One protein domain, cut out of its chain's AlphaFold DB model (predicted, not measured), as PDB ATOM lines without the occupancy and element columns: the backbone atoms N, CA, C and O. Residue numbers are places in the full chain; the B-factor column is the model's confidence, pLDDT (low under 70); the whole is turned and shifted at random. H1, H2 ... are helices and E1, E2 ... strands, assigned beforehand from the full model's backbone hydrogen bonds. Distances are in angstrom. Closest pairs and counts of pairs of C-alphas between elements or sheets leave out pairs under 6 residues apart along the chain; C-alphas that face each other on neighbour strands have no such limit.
ATOM      1  N   MET A 131     -18.144   1.982 -42.996       69.81
ATOM      2  CA  MET A 131     -18.338   3.114 -42.093       69.81
ATOM      3  C   MET A 131     -16.995   3.637 -41.574       69.81
ATOM      4  O   MET A 131     -16.219   2.913 -40.940       69.81
ATOM      5  N   GLU A 132     -16.714   4.903 -41.872       76.00
ATOM      6  CA  GLU A 132     -15.456   5.531 -41.505       76.00
ATOM      7  C   GLU A 132     -15.466   5.910 -40.023       76.00
ATOM      8  O   GLU A 132     -16.314   6.662 -39.546       76.00
ATOM      9  N   ILE A 133     -14.488   5.396 -39.277       82.25
ATOM     10  CA  ILE A 133     -14.308   5.759 -37.871       82.25
ATOM     11  C   ILE A 133     -13.669   7.157 -37.817       82.25
ATOM     12  O   ILE A 133     -12.555   7.328 -38.330       82.25
ATOM     13  N   PRO A 134     -14.311   8.148 -37.168       81.62
ATOM     14  CA  PRO A 134     -13.814   9.515 -37.121       81.62
ATOM     15  C   PRO A 134     -12.473   9.611 -36.388       81.62
ATOM     16  O   PRO A 134     -12.207   8.903 -35.412       81.62
ATOM     17  N   LYS A 135     -11.619  10.526 -36.850       81.56
ATOM     18  CA  LYS A 135     -10.336  10.871 -36.229       81.56
ATOM     19  C   LYS A 135     -10.288  12.395 -36.043       81.56
ATOM     20  O   LYS A 135     -10.233  13.091 -37.051       81.56
ATOM     21  N   PRO A 136     -10.279  12.926 -34.809       78.88
ATOM     22  CA  PRO A 136     -10.331  12.219 -33.525       78.88
ATOM     23  C   PRO A 136     -11.695  11.549 -33.261       78.88
ATOM     24  O   PRO A 136     -12.712  11.979 -33.791       78.88
ATOM     25  N   MET A 137     -11.718  10.503 -32.422       82.62
ATOM     26  CA  MET A 137     -12.943   9.779 -32.026       82.62
ATOM     27  C   MET A 137     -13.736  10.573 -30.979       82.62
ATOM     28  O   MET A 137     -13.879  10.173 -29.823       82.62
ATOM     29  N   ILE A 138     -14.179  11.748 -31.404       73.94
ATOM     30  CA  ILE A 138     -14.925  12.737 -30.642       73.94
ATOM     31  C   ILE A 138     -16.278  12.870 -31.335       73.94
ATOM     32  O   ILE A 138     -16.352  13.308 -32.480       73.94
ATOM     33  N   ASN A 139     -17.341  12.450 -30.656       69.81
ATOM     34  CA  ASN A 139     -18.715  12.647 -31.117       69.81
ATOM     35  C   ASN A 139     -19.442  13.679 -30.238       69.81
ATOM     36  O   ASN A 139     -18.819  14.307 -29.387       69.81
ATOM     37  N   PHE A 140     -20.761  13.830 -30.429       58.03
ATOM     38  CA  PHE A 140     -21.676  14.810 -29.798       58.03
ATOM     39  C   PHE A 140     -21.670  14.942 -28.267       58.03
ATOM     40  O   PHE A 140     -22.473  15.698 -27.733       58.03
ATOM     41  N   SER A 141     -20.852  14.173 -27.559       59.09
ATOM     42  CA  SER A 141     -20.954  13.994 -26.113       59.09
ATOM     43  C   SER A 141     -19.763  14.553 -25.343       59.09
ATOM     44  O   SER A 141     -19.631  14.229 -24.167       59.09
ATOM     45  N   LEU A 142     -18.866  15.350 -25.941       65.12
ATOM     46  CA  LEU A 142     -17.827  15.950 -25.109       65.12
ATOM     47  C   LEU A 142     -18.457  16.929 -24.116       65.12
ATOM     48  O   LEU A 142     -19.152  17.854 -24.532       65.12
ATOM     49  N   PRO A 143     -18.163  16.788 -22.815       58.03
ATOM     50  CA  PRO A 143     -18.822  17.569 -21.774       58.03
ATOM     51  C   PRO A 143     -18.521  19.073 -21.839       58.03
ATOM     52  O   PRO A 143     -19.164  19.855 -21.147       58.03
ATOM     53  N   PHE A 144     -17.565  19.484 -22.680       56.84
ATOM     54  CA  PHE A 144     -17.125  20.871 -22.839       56.84
ATOM     55  C   PHE A 144     -17.341  21.435 -24.250       56.84
ATOM     56  O   PHE A 144     -17.128  22.627 -24.456       56.84
ATOM     57  N   GLU A 145     -17.791  20.626 -25.216       59.41
ATOM     58  CA  GLU A 145     -18.093  21.107 -26.566       59.41
ATOM     59  C   GLU A 145     -19.607  21.164 -26.772       59.41
ATOM     60  O   GLU A 145     -20.282  20.146 -26.888       59.41
ATOM     61  N   LYS A 146     -20.151  22.378 -26.901       53.62
ATOM     62  CA  LYS A 146     -21.570  22.618 -27.225       53.62
ATOM     63  C   LYS A 146     -21.918  22.303 -28.691       53.62
ATOM     64  O   LYS A 146     -22.927  22.783 -29.203       53.62
ATOM     65  N   CYS A 147     -21.097  21.521 -29.393       53.16
ATOM     66  CA  CYS A 147     -21.350  21.135 -30.777       53.16
ATOM     67  C   CYS A 147     -22.268  19.906 -30.817       53.16
ATOM     68  O   CYS A 147     -21.882  18.803 -31.207       53.16
ATOM     69  N   ILE A 148     -23.516  20.100 -30.391       56.34
ATOM     70  CA  ILE A 148     -24.584  19.138 -30.642       56.34
ATOM     71  C   ILE A 148     -24.929  19.286 -32.125       56.34
ATOM     72  O   ILE A 148     -25.737  20.144 -32.486       56.34
ATOM     73  N   LYS A 149     -24.320  18.490 -33.022       60.22
ATOM     74  CA  LYS A 149     -24.901  18.415 -34.370       60.22
ATOM     75  C   LYS A 149     -26.261  17.751 -34.211       60.22
ATOM     76  O   LYS A 149     -26.392  16.695 -33.583       60.22
ATOM     77  N   ARG A 150     -27.281  18.412 -34.750       62.00
ATOM     78  CA  ARG A 150     -28.626  17.854 -34.818       62.00
ATOM     79  C   ARG A 150     -28.541  16.538 -35.578       62.00
ATOM     80  O   ARG A 150     -27.957  16.484 -36.657       62.00
ATOM     81  N   ARG A 151     -29.105  15.487 -34.991       75.62
ATOM     82  CA  ARG A 151     -29.333  14.227 -35.690       75.62
ATOM     83  C   ARG A 151     -30.811  14.120 -36.006       75.62
ATOM     84  O   ARG A 151     -31.639  14.400 -35.142       75.62
ATOM     85  N   ASN A 152     -31.119  13.667 -37.209       78.88
ATOM     86  CA  ASN A 152     -32.474  13.300 -37.577       78.88
ATOM     87  C   ASN A 152     -32.583  11.788 -37.403       78.88
ATOM     88  O   ASN A 152     -31.841  11.041 -38.032       78.88
ATOM     89  N   LEU A 153     -33.445  11.349 -36.488       87.12
ATOM     90  CA  LEU A 153     -33.780   9.936 -36.343       87.12
ATOM     91  C   LEU A 153     -34.988   9.615 -37.229       87.12
ATOM     92  O   LEU A 153     -35.855  10.480 -37.392       87.12
ATOM     93  N   PRO A 154     -35.079   8.395 -37.780       88.25
ATOM     94  CA  PRO A 154     -36.271   7.973 -38.500       88.25
ATOM     95  C   PRO A 154     -37.466   7.904 -37.550       88.25
ATOM     96  O   PRO A 154     -37.317   7.623 -36.359       88.25
ATOM     97  N   TYR A 155     -38.664   8.111 -38.095       87.06
ATOM     98  CA  TYR A 155     -39.907   8.138 -37.320       87.06
ATOM     99  C   TYR A 155     -40.119   6.871 -36.479       87.06
ATOM    100  O   TYR A 155     -40.567   6.953 -35.342       87.06
ATOM    101  N   SER A 156     -39.719   5.707 -37.000       86.31
ATOM    102  CA  SER A 156     -39.802   4.412 -36.312       86.31
ATOM    103  C   SER A 156     -38.915   4.294 -35.070       86.31
ATOM    104  O   SER A 156     -39.211   3.482 -34.201       86.31
ATOM    105  N   ALA A 157     -37.843   5.081 -34.980       85.50
ATOM    106  CA  ALA A 157     -36.937   5.081 -33.837       85.50
ATOM    107  C   ALA A 157     -37.217   6.227 -32.856       85.50
ATOM    108  O   ALA A 157     -36.571   6.295 -31.809       85.50
ATOM    109  N   LEU A 158     -38.124   7.154 -33.184       87.12
ATOM    110  CA  LEU A 158     -38.434   8.294 -32.328       87.12
ATOM    111  C   LEU A 158     -39.288   7.869 -31.134       87.12
ATOM    112  O   LEU A 158     -40.304   7.197 -31.272       87.12
ATOM    113  N   GLY A 159     -38.900   8.359 -29.958       82.19
ATOM    114  CA  GLY A 159     -39.652   8.137 -28.731       82.19
ATOM    115  C   GLY A 159     -39.469   6.732 -28.148       82.19
ATOM    116  O   GLY A 159     -38.492   6.043 -28.451       82.19
ATOM    117  N   PRO A 160     -40.358   6.333 -27.228       82.19
ATOM    118  CA  PRO A 160     -40.265   5.049 -26.556       82.19
ATOM    119  C   PRO A 160     -40.635   3.867 -27.482       82.19
ATOM    120  O   PRO A 160     -41.496   4.017 -28.346       82.19
ATOM    121  N   PRO A 161     -40.058   2.669 -27.254       88.44
ATOM    122  CA  PRO A 161     -39.073   2.378 -26.218       88.44
ATOM    123  C   PRO A 161     -37.702   2.978 -26.548       88.44
ATOM    124  O   PRO A 161     -37.202   2.905 -27.672       88.44
ATOM    125  N   TYR A 162     -37.079   3.572 -25.533       86.31
ATOM    126  CA  TYR A 162     -35.712   4.045 -25.658       86.31
ATOM    127  C   TYR A 162     -34.740   2.869 -25.594       86.31
ATOM    128  O   TYR A 162     -34.915   1.955 -24.790       86.31
ATOM    129  N   PHE A 163     -33.699   2.911 -26.416       85.94
ATOM    130  CA  PHE A 163     -32.674   1.879 -26.465       85.94
ATOM    131  C   PHE A 163     -31.275   2.477 -26.553       85.94
ATOM    132  O   PHE A 163     -31.069   3.589 -27.051       85.94
ATOM    133  N   TYR A 164     -30.313   1.691 -26.084       88.19
ATOM    134  CA  TYR A 164     -28.891   1.974 -26.151       88.19
ATOM    135  C   TYR A 164     -28.138   0.665 -26.373       88.19
ATOM    136  O   TYR A 164     -28.293  -0.286 -25.610       88.19
ATOM    137  N   TYR A 165     -27.336   0.627 -27.426       88.94
ATOM    138  CA  TYR A 165     -26.477  -0.490 -27.778       88.94
ATOM    139  C   TYR A 165     -25.039   0.002 -27.871       88.94
ATOM    140  O   TYR A 165     -24.775   1.015 -28.521       88.94
ATOM    141  N   GLU A 166     -24.114  -0.728 -27.258       87.44
ATOM    142  CA  GLU A 166     -22.683  -0.449 -27.298       87.44
ATOM    143  C   GLU A 166     -21.930  -1.651 -27.874       87.44
ATOM    144  O   GLU A 166     -22.203  -2.798 -27.523       87.44
ATOM    145  N   ASN A 167     -20.924  -1.380 -28.705       89.06
ATOM    146  CA  ASN A 167     -19.929  -2.373 -29.095       89.06
ATOM    147  C   ASN A 167     -18.544  -1.723 -29.276       89.06
ATOM    148  O   ASN A 167     -18.399  -0.499 -29.284       89.06
ATOM    149  N   VAL A 168     -17.503  -2.541 -29.433       86.12
ATOM    150  CA  VAL A 168     -16.143  -2.081 -29.740       86.12
ATOM    151  C   VAL A 168     -16.136  -1.326 -31.073       86.12
ATOM    152  O   VAL A 168     -16.673  -1.795 -32.075       86.12
ATOM    153  N   ALA A 169     -15.494  -0.154 -31.108       87.62
ATOM    154  CA  ALA A 169     -15.432   0.677 -32.315       87.62
ATOM    155  C   ALA A 169     -14.729  -0.043 -33.472       87.62
ATOM    156  O   ALA A 169     -15.191  -0.004 -34.607       87.62
ATOM    157  N   LEU A 170     -13.626  -0.728 -33.167       85.12
ATOM    158  CA  LEU A 170     -12.805  -1.486 -34.114       85.12
ATOM    159  C   LEU A 170     -13.392  -2.882 -34.391       85.12
ATOM    160  O   LEU A 170     -12.686  -3.885 -34.316       85.12
ATOM    161  N   ALA A 171     -14.694  -2.950 -34.668       84.88
ATOM    162  CA  ALA A 171     -15.343  -4.185 -35.082       84.88
ATOM    163  C   ALA A 171     -14.907  -4.582 -36.511       84.88
ATOM    164  O   ALA A 171     -14.519  -3.712 -37.300       84.88
ATOM    165  N   PRO A 172     -14.983  -5.877 -36.877       84.12
ATOM    166  CA  PRO A 172     -14.746  -6.314 -38.249       84.12
ATOM    167  C   PRO A 172     -15.604  -5.550 -39.268       84.12
ATOM    168  O   PRO A 172     -16.727  -5.129 -38.974       84.12
ATOM    169  N   LYS A 173     -15.085  -5.394 -40.492       83.50
ATOM    170  CA  LYS A 173     -15.797  -4.708 -41.582       83.50
ATOM    171  C   LYS A 173     -17.183  -5.337 -41.799       83.50
ATOM    172  O   LYS A 173     -17.302  -6.559 -41.820       83.50
ATOM    173  N   GLY A 174     -18.219  -4.510 -41.960       84.19
ATOM    174  CA  GLY A 174     -19.602  -4.965 -42.162       84.19
ATOM    175  C   GLY A 174     -20.406  -5.192 -40.879       84.19
ATOM    176  O   GLY A 174     -21.635  -5.269 -40.937       84.19
ATOM    177  N   VAL A 175     -19.755  -5.285 -39.711       86.50
ATOM    178  CA  VAL A 175     -20.457  -5.505 -38.434       86.50
ATOM    179  C   VAL A 175     -21.293  -4.288 -38.068       86.50
ATOM    180  O   VAL A 175     -22.491  -4.428 -37.840       86.50
ATOM    181  N   TRP A 176     -20.701  -3.094 -38.083       87.56
ATOM    182  CA  TRP A 176     -21.447  -1.863 -37.825       87.56
ATOM    183  C   TRP A 176     -22.544  -1.626 -38.861       87.56
ATOM    184  O   TRP A 176     -23.636  -1.229 -38.473       87.56
ATOM    185  N   ASP A 177     -22.305  -1.944 -40.137       88.88
ATOM    186  CA  ASP A 177     -23.315  -1.807 -41.199       88.88
ATOM    187  C   ASP A 177     -24.522  -2.714 -40.929       88.88
ATOM    188  O   ASP A 177     -25.675  -2.332 -41.117       88.88
ATOM    189  N   THR A 178     -24.260  -3.920 -40.422       88.06
ATOM    190  CA  THR A 178     -25.306  -4.864 -40.024       88.06
ATOM    191  C   THR A 178     -26.054  -4.392 -38.783       88.06
ATOM    192  O   THR A 178     -27.279  -4.434 -38.768       88.06
ATOM    193  N   ILE A 179     -25.340  -3.924 -37.758       87.00
ATOM    194  CA  ILE A 179     -25.954  -3.428 -36.519       87.00
ATOM    195  C   ILE A 179     -26.800  -2.181 -36.806       87.00
ATOM    196  O   ILE A 179     -27.926  -2.102 -36.327       87.00
ATOM    197  N   SER A 180     -26.294  -1.245 -37.613       89.12
ATOM    198  CA  SER A 180     -27.028  -0.052 -38.051       89.12
ATOM    199  C   SER A 180     -28.333  -0.446 -38.739       89.12
ATOM    200  O   SER A 180     -29.405  -0.037 -38.300       89.12
ATOM    201  N   ARG A 181     -28.263  -1.358 -39.720       88.00
ATOM    202  CA  ARG A 181     -29.440  -1.863 -40.441       88.00
ATOM    203  C   ARG A 181     -30.483  -2.515 -39.529       88.00
ATOM    204  O   ARG A 181     -31.678  -2.381 -39.762       88.00
ATOM    205  N   LEU A 182     -30.049  -3.220 -38.486       88.44
ATOM    206  CA  LEU A 182     -30.958  -3.818 -37.498       88.44
ATOM    207  C   LEU A 182     -31.571  -2.775 -36.554       88.44
ATOM    208  O   LEU A 182     -32.689  -2.956 -36.080       88.44
ATOM    209  N   LEU A 183     -30.851  -1.689 -36.279       89.25
ATOM    210  CA  LEU A 183     -31.247  -0.629 -35.356       89.25
ATOM    211  C   LEU A 183     -31.750   0.609 -36.106       89.25
ATOM    212  O   LEU A 183     -31.333   1.728 -35.814       89.25
ATOM    213  N   TYR A 184     -32.687   0.395 -37.034       89.56
ATOM    214  CA  TYR A 184     -33.397   1.448 -37.773       89.56
ATOM    215  C   TYR A 184     -32.497   2.331 -38.646       89.56
ATOM    216  O   TYR A 184     -32.761   3.523 -38.781       89.56
ATOM    217  N   ASP A 185     -31.419   1.776 -39.199       90.19
ATOM    218  CA  ASP A 185     -30.440   2.508 -40.013       90.19
ATOM    219  C   ASP A 185     -29.841   3.727 -39.282       90.19
ATOM    220  O   ASP A 185     -29.459   4.729 -39.887       90.19
ATOM    221  N   ILE A 186     -29.770   3.663 -37.947       88.94
ATOM    222  CA  ILE A 186     -29.173   4.724 -37.138       88.94
ATOM    223  C   ILE A 186     -27.654   4.575 -37.152       88.94
ATOM    224  O   ILE A 186     -27.099   3.575 -36.690       88.94
ATOM    225  N   GLU A 187     -26.978   5.640 -37.572       88.81
ATOM    226  CA  GLU A 187     -25.520   5.693 -37.585       88.81
ATOM    227  C   GLU A 187     -24.909   5.517 -36.176       88.81
ATOM    228  O   GLU A 187     -25.308   6.203 -35.219       88.81
ATOM    229  N   PRO A 188     -23.906   4.631 -36.024       88.69
ATOM    230  CA  PRO A 188     -23.177   4.457 -34.782       88.69
ATOM    231  C   PRO A 188     -22.314   5.665 -34.454       88.69
ATOM    232  O   PRO A 188     -21.629   6.257 -35.287       88.69
ATOM    233  N   LYS A 189     -22.280   5.985 -33.166       87.38
ATOM    234  CA  LYS A 189     -21.471   7.062 -32.620       87.38
ATOM    235  C   LYS A 189     -20.208   6.507 -32.001       87.38
ATOM    236  O   LYS A 189     -20.229   6.009 -30.885       87.38
ATOM    237  N   PHE A 190     -19.104   6.645 -32.715       87.31
ATOM    238  CA  PHE A 190     -17.764   6.312 -32.249       87.31
ATOM    239  C   PHE A 190     -17.240   7.289 -31.198       87.31
ATOM    240  O   PHE A 190     -17.364   8.503 -31.348       87.31
ATOM    241  N   ILE A 191     -16.610   6.760 -30.158       85.25
ATOM    242  CA  ILE A 191     -16.075   7.541 -29.052       85.25
ATOM    243  C   ILE A 191     -14.810   6.907 -28.482       85.25
ATOM    244  O   ILE A 191     -14.593   5.695 -28.566       85.25
ATOM    245  N   ASP A 192     -13.980   7.727 -27.860       85.44
ATOM    246  CA  ASP A 192     -12.861   7.251 -27.062       85.44
ATOM    247  C   ASP A 192     -13.060   7.662 -25.599       85.44
ATOM    248  O   ASP A 192     -13.132   8.849 -25.277       85.44
ATOM    249  N   SER A 193     -13.139   6.687 -24.693       83.38
ATOM    250  CA  SER A 193     -13.332   6.936 -23.259       83.38
ATOM    251  C   SER A 193     -12.203   7.756 -22.629       83.38
ATOM    252  O   SER A 193     -12.418   8.346 -21.575       83.38
ATOM    253  N   LYS A 194     -11.052   7.916 -23.305       82.81
ATOM    254  CA  LYS A 194      -9.946   8.785 -22.860       82.81
ATOM    255  C   LYS A 194     -10.351  10.236 -22.572       82.81
ATOM    256  O   LYS A 194      -9.641  10.950 -21.865       82.81
ATOM    257  N   TYR A 195     -11.446  10.702 -23.179       79.12
ATOM    258  CA  TYR A 195     -11.954  12.060 -22.980       79.12
ATOM    259  C   TYR A 195     -12.749  12.212 -21.678       79.12
ATOM    260  O   TYR A 195     -12.904  13.338 -21.194       79.12
ATOM    261  N   PHE A 196     -13.208  11.097 -21.106       77.88
ATOM    262  CA  PHE A 196     -14.085  11.038 -19.939       77.88
ATOM    263  C   PHE A 196     -13.372  10.451 -18.728       77.88
ATOM    264  O   PHE A 196     -13.513  10.997 -17.645       77.88
ATOM    265  N   CYS A 197     -12.581   9.391 -18.897       78.00
ATOM    266  CA  CYS A 197     -11.921   8.685 -17.804       78.00
ATOM    267  C   CYS A 197     -10.448   8.387 -18.105       78.00
ATOM    268  O   CYS A 197      -9.937   8.662 -19.193       78.00
ATOM    269  N   THR A 198      -9.754   7.821 -17.117       78.94
ATOM    270  CA  THR A 198      -8.378   7.345 -17.278       78.94
ATOM    271  C   THR A 198      -8.262   6.270 -18.346       78.94
ATOM    272  O   THR A 198      -7.325   6.312 -19.132       78.94
ATOM    273  N   ALA A 199      -9.184   5.308 -18.384       78.31
ATOM    274  CA  ALA A 199      -9.079   4.135 -19.244       78.31
ATOM    275  C   ALA A 199      -9.403   4.453 -20.711       78.31
ATOM    276  O   ALA A 199     -10.498   4.899 -21.055       78.31
ATOM    277  N   MET A 200      -8.458   4.155 -21.604       79.81
ATOM    278  CA  MET A 200      -8.657   4.331 -23.041       79.81
ATOM    279  C   MET A 200      -9.493   3.183 -23.611       79.81
ATOM    280  O   MET A 200      -9.020   2.048 -23.714       79.81
ATOM    281  N   ARG A 201     -10.728   3.475 -24.028       83.38
ATOM    282  CA  ARG A 201     -11.624   2.500 -24.658       83.38
ATOM    283  C   ARG A 201     -12.311   3.099 -25.874       83.38
ATOM    284  O   ARG A 201     -13.062   4.058 -25.780       83.38
ATOM    285  N   LYS A 202     -12.027   2.503 -27.032       86.12
ATOM    286  CA  LYS A 202     -12.635   2.860 -28.312       86.12
ATOM    287  C   LYS A 202     -13.918   2.052 -28.490       86.12
ATOM    288  O   LYS A 202     -13.854   0.880 -28.865       86.12
ATOM    289  N   SER A 203     -15.057   2.682 -28.245       87.50
ATOM    290  CA  SER A 203     -16.384   2.075 -28.420       87.50
ATOM    291  C   SER A 203     -17.200   2.855 -29.442       87.50
ATOM    292  O   SER A 203     -16.853   3.977 -29.810       87.50
ATOM    293  N   ALA A 204     -18.290   2.261 -29.909       88.25
ATOM    294  CA  ALA A 204     -19.347   2.991 -30.580       88.25
ATOM    295  C   ALA A 204     -20.711   2.650 -29.981       88.25
ATOM    296  O   ALA A 204     -20.904   1.558 -29.441       88.25
ATOM    297  N   TYR A 205     -21.644   3.592 -30.096       88.25
ATOM    298  CA  TYR A 205     -22.991   3.454 -29.556       88.25
ATOM    299  C   TYR A 205     -24.066   3.760 -30.592       88.25
ATOM    300  O   TYR A 205     -23.962   4.750 -31.315       88.25
ATOM    301  N   ILE A 206     -25.148   2.987 -30.586       89.38
ATOM    302  CA  ILE A 206     -26.382   3.297 -31.314       89.38
ATOM    303  C   ILE A 206     -27.507   3.426 -30.296       89.38
ATOM    304  O   ILE A 206     -27.685   2.570 -29.434       89.38
ATOM    305  N   HIS A 207     -28.244   4.530 -30.357       88.38
ATOM    306  CA  HIS A 207     -29.306   4.822 -29.399       88.38
ATOM    307  C   HIS A 207     -30.310   5.809 -29.993       88.38
ATOM    308  O   HIS A 207     -29.922   6.684 -30.771       88.38
ATOM    309  N   ASN A 208     -31.564   5.791 -29.549       88.31
ATOM    310  CA  ASN A 208     -32.581   6.793 -29.917       88.31
ATOM    311  C   ASN A 208     -32.785   7.906 -28.867       88.31
ATOM    312  O   ASN A 208     -33.627   8.781 -29.021       88.31
ATOM    313  N   LEU A 209     -31.950   7.932 -27.830       85.56
ATOM    314  CA  LEU A 209     -32.027   8.913 -26.739       85.56
ATOM    315  C   LEU A 209     -31.866  10.377 -27.174       85.56
ATOM    316  O   LEU A 209     -31.035  10.658 -28.044       85.56
ATOM    317  N   PRO A 210     -32.536  11.330 -26.514       83.38
ATOM    318  CA  PRO A 210     -32.274  12.751 -26.715       83.38
ATOM    319  C   PRO A 210     -30.780  13.092 -26.557       83.38
ATOM    320  O   PRO A 210     -30.058  12.507 -25.738       83.38
ATOM    321  N   ILE A 211     -30.284  13.992 -27.411       78.69
ATOM    322  CA  ILE A 211     -28.919  14.547 -27.294       78.69
ATOM    323  C   ILE A 211     -28.938  15.908 -26.600       78.69
ATOM    324  O   ILE A 211     -27.956  16.311 -25.984       78.69
ATOM    325  N   GLU A 212     -30.059  16.608 -26.696       75.94
ATOM    326  CA  GLU A 212     -30.247  17.903 -26.065       75.94
ATOM    327  C   GLU A 212     -30.170  17.765 -24.540       75.94
ATOM    328  O   GLU A 212     -30.616  16.768 -23.974       75.94
ATOM    329  N   ASN A 213     -29.578  18.769 -23.888       77.69
ATOM    330  CA  ASN A 213     -29.456  18.870 -22.430       77.69
ATOM    331  C   ASN A 213     -28.665  17.741 -21.745       77.69
ATOM    332  O   ASN A 213     -28.871  17.465 -20.566       77.69
ATOM    333  N   ARG A 214     -27.718  17.112 -22.450       79.56
ATOM    334  CA  ARG A 214     -26.719  16.248 -21.806       79.56
ATOM    335  C   ARG A 214     -25.742  17.080 -20.982       79.56
ATOM    336  O   ARG A 214     -25.254  18.107 -21.452       79.56
ATOM    337  N   PHE A 215     -25.419  16.601 -19.789       77.31
ATOM    338  CA  PHE A 215     -24.435  17.205 -18.897       77.31
ATOM    339  C   PHE A 215     -23.457  16.137 -18.386       77.31
ATOM    340  O   PHE A 215     -23.830  14.967 -18.287       77.31
ATOM    341  N   PRO A 216     -22.195  16.501 -18.092       78.06
ATOM    342  CA  PRO A 216     -21.253  15.581 -17.466       78.06
ATOM    343  C   PRO A 216     -21.721  15.140 -16.083       78.06
ATOM    344  O   PRO A 216     -22.225  15.951 -15.306       78.06
ATOM    345  N   LEU A 217     -21.413  13.894 -15.728       77.62
ATOM    346  CA  LEU A 217     -21.479  13.454 -14.339       77.62
ATOM    347  C   LEU A 217     -20.418  14.185 -13.504       77.62
ATOM    348  O   LEU A 217     -19.255  14.298 -13.907       77.62
ATOM    349  N   LEU A 218     -20.838  14.680 -12.338       81.75
ATOM    350  CA  LEU A 218     -19.982  15.349 -11.362       81.75
ATOM    351  C   LEU A 218     -19.783  14.455 -10.121       81.75
ATOM    352  O   LEU A 218     -20.734  13.795  -9.701       81.75
ATOM    353  N   PRO A 219     -18.588  14.450  -9.499       83.69
ATOM    354  CA  PRO A 219     -17.382  15.161  -9.922       83.69
ATOM    355  C   PRO A 219     -16.800  14.564 -11.208       83.69
ATOM    356  O   PRO A 219     -16.934  13.370 -11.470       83.69
ATOM    357  N   LEU A 220     -16.147  15.407 -12.010       79.00
ATOM    358  CA  LEU A 220     -15.554  14.965 -13.270       79.00
ATOM    359  C   LEU A 220     -14.568  13.816 -13.018       79.00
ATOM    360  O   LEU A 220     -13.753  13.912 -12.091       79.00
ATOM    361  N   PRO A 221     -14.592  12.747 -13.834       79.94
ATOM    362  CA  PRO A 221     -13.680  11.642 -13.623       79.94
ATOM    363  C   PRO A 221     -12.245  12.098 -13.880       79.94
ATOM    364  O   PRO A 221     -11.957  12.892 -14.782       79.94
ATOM    365  N   ARG A 222     -11.329  11.559 -13.078       83.81
ATOM    366  CA  ARG A 222      -9.889  11.760 -13.252       83.81
ATOM    367  C   ARG A 222      -9.449  11.139 -14.574       83.81
ATOM    368  O   ARG A 222      -9.944  10.079 -14.963       83.81
ATOM    369  N   LYS A 223      -8.524  11.802 -15.265       83.31
ATOM    370  CA  LYS A 223      -8.090  11.413 -16.618       83.31
ATOM    371  C   LYS A 223      -6.673  10.871 -16.644       83.31
ATOM    372  O   LYS A 223      -6.302  10.250 -17.636       83.31
ATOM    373  N   MET A 224      -5.902  11.053 -15.571       84.06
ATOM    374  CA  MET A 224      -4.529  10.555 -15.472       84.06
ATOM    375  C   MET A 224      -4.399   9.380 -14.496       84.06
ATOM    376  O   MET A 224      -5.032   9.356 -13.440       84.06
ATOM    377  N   ILE A 225      -3.507   8.431 -14.803       86.25
ATOM    378  CA  ILE A 225      -3.164   7.304 -13.915       86.25
ATOM    379  C   ILE A 225      -2.763   7.820 -12.535       86.25
ATOM    380  O   ILE A 225      -3.248   7.321 -11.529       86.25
ATOM    381  N   GLN A 226      -1.921   8.852 -12.494       86.50
ATOM    382  CA  GLN A 226      -1.394   9.428 -11.256       86.50
ATOM    383  C   GLN A 226      -2.467  10.113 -10.408       86.50
ATOM    384  O   GLN A 226      -2.334  10.204  -9.193       86.50
ATOM    385  N   GLU A 227      -3.544  10.581 -11.037       86.38
ATOM    386  CA  GLU A 227      -4.688  11.115 -10.314       86.38
ATOM    387  C   GLU A 227      -5.501   9.972  -9.699       86.38
ATOM    388  O   GLU A 227      -5.899  10.070  -8.545       86.38
ATOM    389  N   VAL A 228      -5.759   8.878 -10.423       85.62
ATOM    390  CA  VAL A 228      -6.546   7.742  -9.892       85.62
ATOM    391  C   VAL A 228      -5.753   6.904  -8.889       85.62
ATOM    392  O   VAL A 228      -6.310   6.431  -7.904       85.62
ATOM    393  N   LEU A 229      -4.450   6.751  -9.112       85.88
ATOM    394  CA  LEU A 229      -3.534   5.937  -8.320       85.88
ATOM    395  C   LEU A 229      -2.374   6.796  -7.787       85.88
ATOM    396  O   LEU A 229      -1.224   6.591  -8.186       85.88
ATOM    397  N   PRO A 230      -2.628   7.736  -6.858       87.38
ATOM    398  CA  PRO A 230      -1.606   8.669  -6.367       87.38
ATOM    399  C   PRO A 230      -0.402   7.961  -5.731       87.38
ATOM    400  O   PRO A 230       0.733   8.417  -5.859       87.38
ATOM    401  N   ASN A 231      -0.621   6.793  -5.118       88.50
ATOM    402  CA  ASN A 231       0.434   5.997  -4.482       88.50
ATOM    403  C   ASN A 231       1.441   5.410  -5.485       88.50
ATOM    404  O   ASN A 231       2.560   5.066  -5.103       88.50
ATOM    405  N   THR A 232       1.075   5.309  -6.767       85.94
ATOM    406  CA  THR A 232       1.976   4.794  -7.811       85.94
ATOM    407  C   THR A 232       3.020   5.820  -8.238       85.94
ATOM    408  O   THR A 232       4.064   5.425  -8.748       85.94
ATOM    409  N   LYS A 233       2.815   7.113  -7.945       86.25
ATOM    410  CA  LYS A 233       3.736   8.199  -8.314       86.25
ATOM    411  C   LYS A 233       5.146   7.990  -7.775       86.25
ATOM    412  O   LYS A 233       6.117   8.262  -8.474       86.25
ATOM    413  N   LYS A 234       5.259   7.481  -6.542       90.19
ATOM    414  CA  LYS A 234       6.545   7.205  -5.883       90.19
ATOM    415  C   LYS A 234       7.349   6.120  -6.604       90.19
ATOM    416  O   LYS A 234       8.573   6.164  -6.602       90.19
ATOM    417  N   TRP A 235       6.655   5.155  -7.195       89.44
ATOM    418  CA  TRP A 235       7.240   3.956  -7.792       89.44
ATOM    419  C   TRP A 235       7.225   3.997  -9.320       89.44
ATOM    420  O   TRP A 235       7.574   3.011  -9.965       89.44
ATOM    421  N   TRP A 236       6.807   5.123  -9.903       88.00
ATOM    422  CA  TRP A 236       6.676   5.260 -11.340       88.00
ATOM    423  C   TRP A 236       8.060   5.383 -11.990       88.00
ATOM    424  O   TRP A 236       8.816   6.299 -11.646       88.00
ATOM    425  N   PRO A 237       8.432   4.489 -12.921       92.75
ATOM    426  CA  PRO A 237       9.735   4.562 -13.560       92.75
ATOM    427  C   PRO A 237       9.878   5.837 -14.399       92.75
ATOM    428  O   PRO A 237       8.971   6.202 -15.140       92.75
ATOM    429  N   LYS A 238      11.050   6.486 -14.357       90.25
ATOM    430  CA  LYS A 238      11.319   7.705 -15.152       90.25
ATOM    431  C   LYS A 238      11.249   7.483 -16.668       90.25
ATOM    432  O   LYS A 238      11.069   8.440 -17.408       90.25
ATOM    433  N   TRP A 239      11.431   6.243 -17.125       93.19
ATOM    434  CA  TRP A 239      11.328   5.879 -18.540       93.19
ATOM    435  C   TRP A 239       9.876   5.661 -18.994       93.19
ATOM    436  O   TRP A 239       9.616   5.616 -20.196       93.19
ATOM    437  N   ASP A 240       8.929   5.517 -18.061       89.00
ATOM    438  CA  ASP A 240       7.525   5.273 -18.372       89.00
ATOM    439  C   ASP A 240       6.757   6.598 -18.458       89.00
ATOM    440  O   ASP A 240       6.347   7.178 -17.456       89.00
ATOM    441  N   ASN A 241       6.532   7.079 -19.679       86.81
ATOM    442  CA  ASN A 241       5.813   8.332 -19.927       86.81
ATOM    443  C   ASN A 241       4.287   8.151 -20.037       86.81
ATOM    444  O   ASN A 241       3.588   9.065 -20.483       86.81
ATOM    445  N   ARG A 242       3.737   6.977 -19.690       84.88
ATOM    446  CA  ARG A 242       2.296   6.719 -19.824       84.88
ATOM    447  C   ARG A 242       1.506   7.529 -18.799       84.88
ATOM    448  O   ARG A 242       1.640   7.351 -17.592       84.88
ATOM    449  N   THR A 243       0.617   8.383 -19.293       83.00
ATOM    450  CA  THR A 243      -0.333   9.149 -18.471       83.00
ATOM    451  C   THR A 243      -1.700   8.479 -18.375       83.00
ATOM    452  O   THR A 243      -2.416   8.704 -17.402       83.00
ATOM    453  N   GLN A 244      -2.044   7.630 -19.347       80.69
ATOM    454  CA  GLN A 244      -3.279   6.848 -19.423       80.69
ATOM    455  C   GLN A 244      -2.946   5.374 -19.697       80.69
ATOM    456  O   GLN A 244      -2.015   5.099 -20.462       80.69
ATOM    457  N   PRO A 245      -3.651   4.410 -19.073       74.12
ATOM    458  CA  PRO A 245      -3.425   3.006 -19.343       74.12
ATOM    459  C   PRO A 245      -3.991   2.642 -20.726       74.12
ATOM    460  O   PRO A 245      -5.030   3.179 -21.135       74.12
ATOM    461  N   PRO A 246      -3.338   1.714 -21.449       69.31
ATOM    462  CA  PRO A 246      -3.905   1.147 -22.663       69.31
ATOM    463  C   PRO A 246      -5.202   0.391 -22.344       69.31
ATOM    464  O   PRO A 246      -5.498   0.098 -21.185       69.31
ATOM    465  N   PHE A 247      -5.959   0.072 -23.395       63.78
ATOM    466  CA  PHE A 247      -7.215  -0.671 -23.311       63.78
ATOM    467  C   PHE A 247      -7.105  -1.853 -22.340       63.78
ATOM    468  O   PHE A 247      -6.300  -2.764 -22.545       63.78
ATOM    469  N   LEU A 248      -7.917  -1.814 -21.282       58.12
ATOM    470  CA  LEU A 248      -7.984  -2.863 -20.273       58.12
ATOM    471  C   LEU A 248      -8.682  -4.084 -20.885       58.12
ATOM    472  O   LEU A 248      -9.904  -4.216 -20.821       58.12
ATOM    473  N   TRP A 249      -7.902  -4.974 -21.497       40.03
ATOM    474  CA  TRP A 249      -8.351  -6.327 -21.821       40.03
ATOM    475  C   TRP A 249      -8.649  -7.046 -20.499       40.03
ATOM    476  O   TRP A 249      -7.728  -7.423 -19.781       40.03
ATOM    477  N   GLY A 250      -9.932  -7.158 -20.143       38.28
ATOM    478  CA  GLY A 250     -10.389  -7.854 -18.929       38.28
ATOM    479  C   GLY A 250     -11.188  -7.015 -17.926       38.28
ATOM    480  O   GLY A 250     -11.596  -7.539 -16.897       38.28
ATOM    481  N   GLY A 251     -11.463  -5.738 -18.207       32.41
ATOM    482  CA  GLY A 251     -12.342  -4.912 -17.371       32.41
ATOM    483  C   GLY A 251     -13.824  -5.177 -17.639       32.41
ATOM    484  O   GLY A 251     -14.497  -4.339 -18.235       32.41
ATOM    485  N   GLN A 252     -14.337  -6.332 -17.218       32.94
ATOM    486  CA  GLN A 252     -15.771  -6.490 -16.985       32.94
ATOM    487  C   GLN A 252     -16.177  -5.464 -15.916       32.94
ATOM    488  O   GLN A 252     -15.710  -5.540 -14.786       32.94
ATOM    489  N   TYR A 253     -17.024  -4.508 -16.303       31.11
ATOM    490  CA  TYR A 253     -17.761  -3.580 -15.440       31.11
ATOM    491  C   TYR A 253     -16.919  -2.685 -14.513       31.11
ATOM    492  O   TYR A 253     -16.475  -3.079 -13.437       31.11
TER     493      TYR A 253
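This is residues 131 to 253 of the 287 residues of the protein "DNA (Cytosine-5)-methyltransferase DRM2" of Dendrobium catenatum (UniProt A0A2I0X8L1). With little regular structure, a small three-stranded sheet stands amid long loops, H1 over one face, H2 and H3 far out at one end. The printed 123 residues, 33 in named elements, are mixed, in order E1 H1 E2 E3 H2 H3; the antiparallel sheet runs E1 E3 E2. It is loose, radius of gyration of the C-alphas 17.2 A, spans 56 by 33 by 26 A.

Past residues 131 to 163, find E1, residues 164 to 168, antiparallel to E3, residues 202 to 207; N 165 and O 206, 2.8 A, are within hydrogen-bond range. H1, residues 175 to 182, is on the sheet; its Ser 180 and Ile 206 of E3 have the closest C-alphas, 7.6 A. E2, residues 189 to 192, forms a hairpin with E3; N 191 and O 203, 2.8 A, are within range. E1, H1 and E2 make a split strand-helix-strand unit, E3 between its two same-way strands, with a right-handed crossover. H2, residues 225 to 228, and H3, residues 230 to 235, are close but not clearly touching; the closest C-alphas, Gln 226 and Lys 233, are 6.0 A apart. Every O i to N i+4 pair is within range in H1; H3 has 0 of 2, but 2 of 3 O i to N i+3 pairs; H2 is too short.

Find C-alpha 164 at (-28.891, 1.974, -26.151), where E1 begins; E3 is 16.8 A long, H1 10.7 A. H3 ends at C-alpha 235, (7.240, 3.956, -7.792).

The farthest C-alphas, Tyr 155 and Lys 234, are 56.1 A apart. The printed part has no cut; the link E3 to H2 is long, 17 residues. Look for pLDDT under 70 at residues 131, 139 to 150 and 246 to 253.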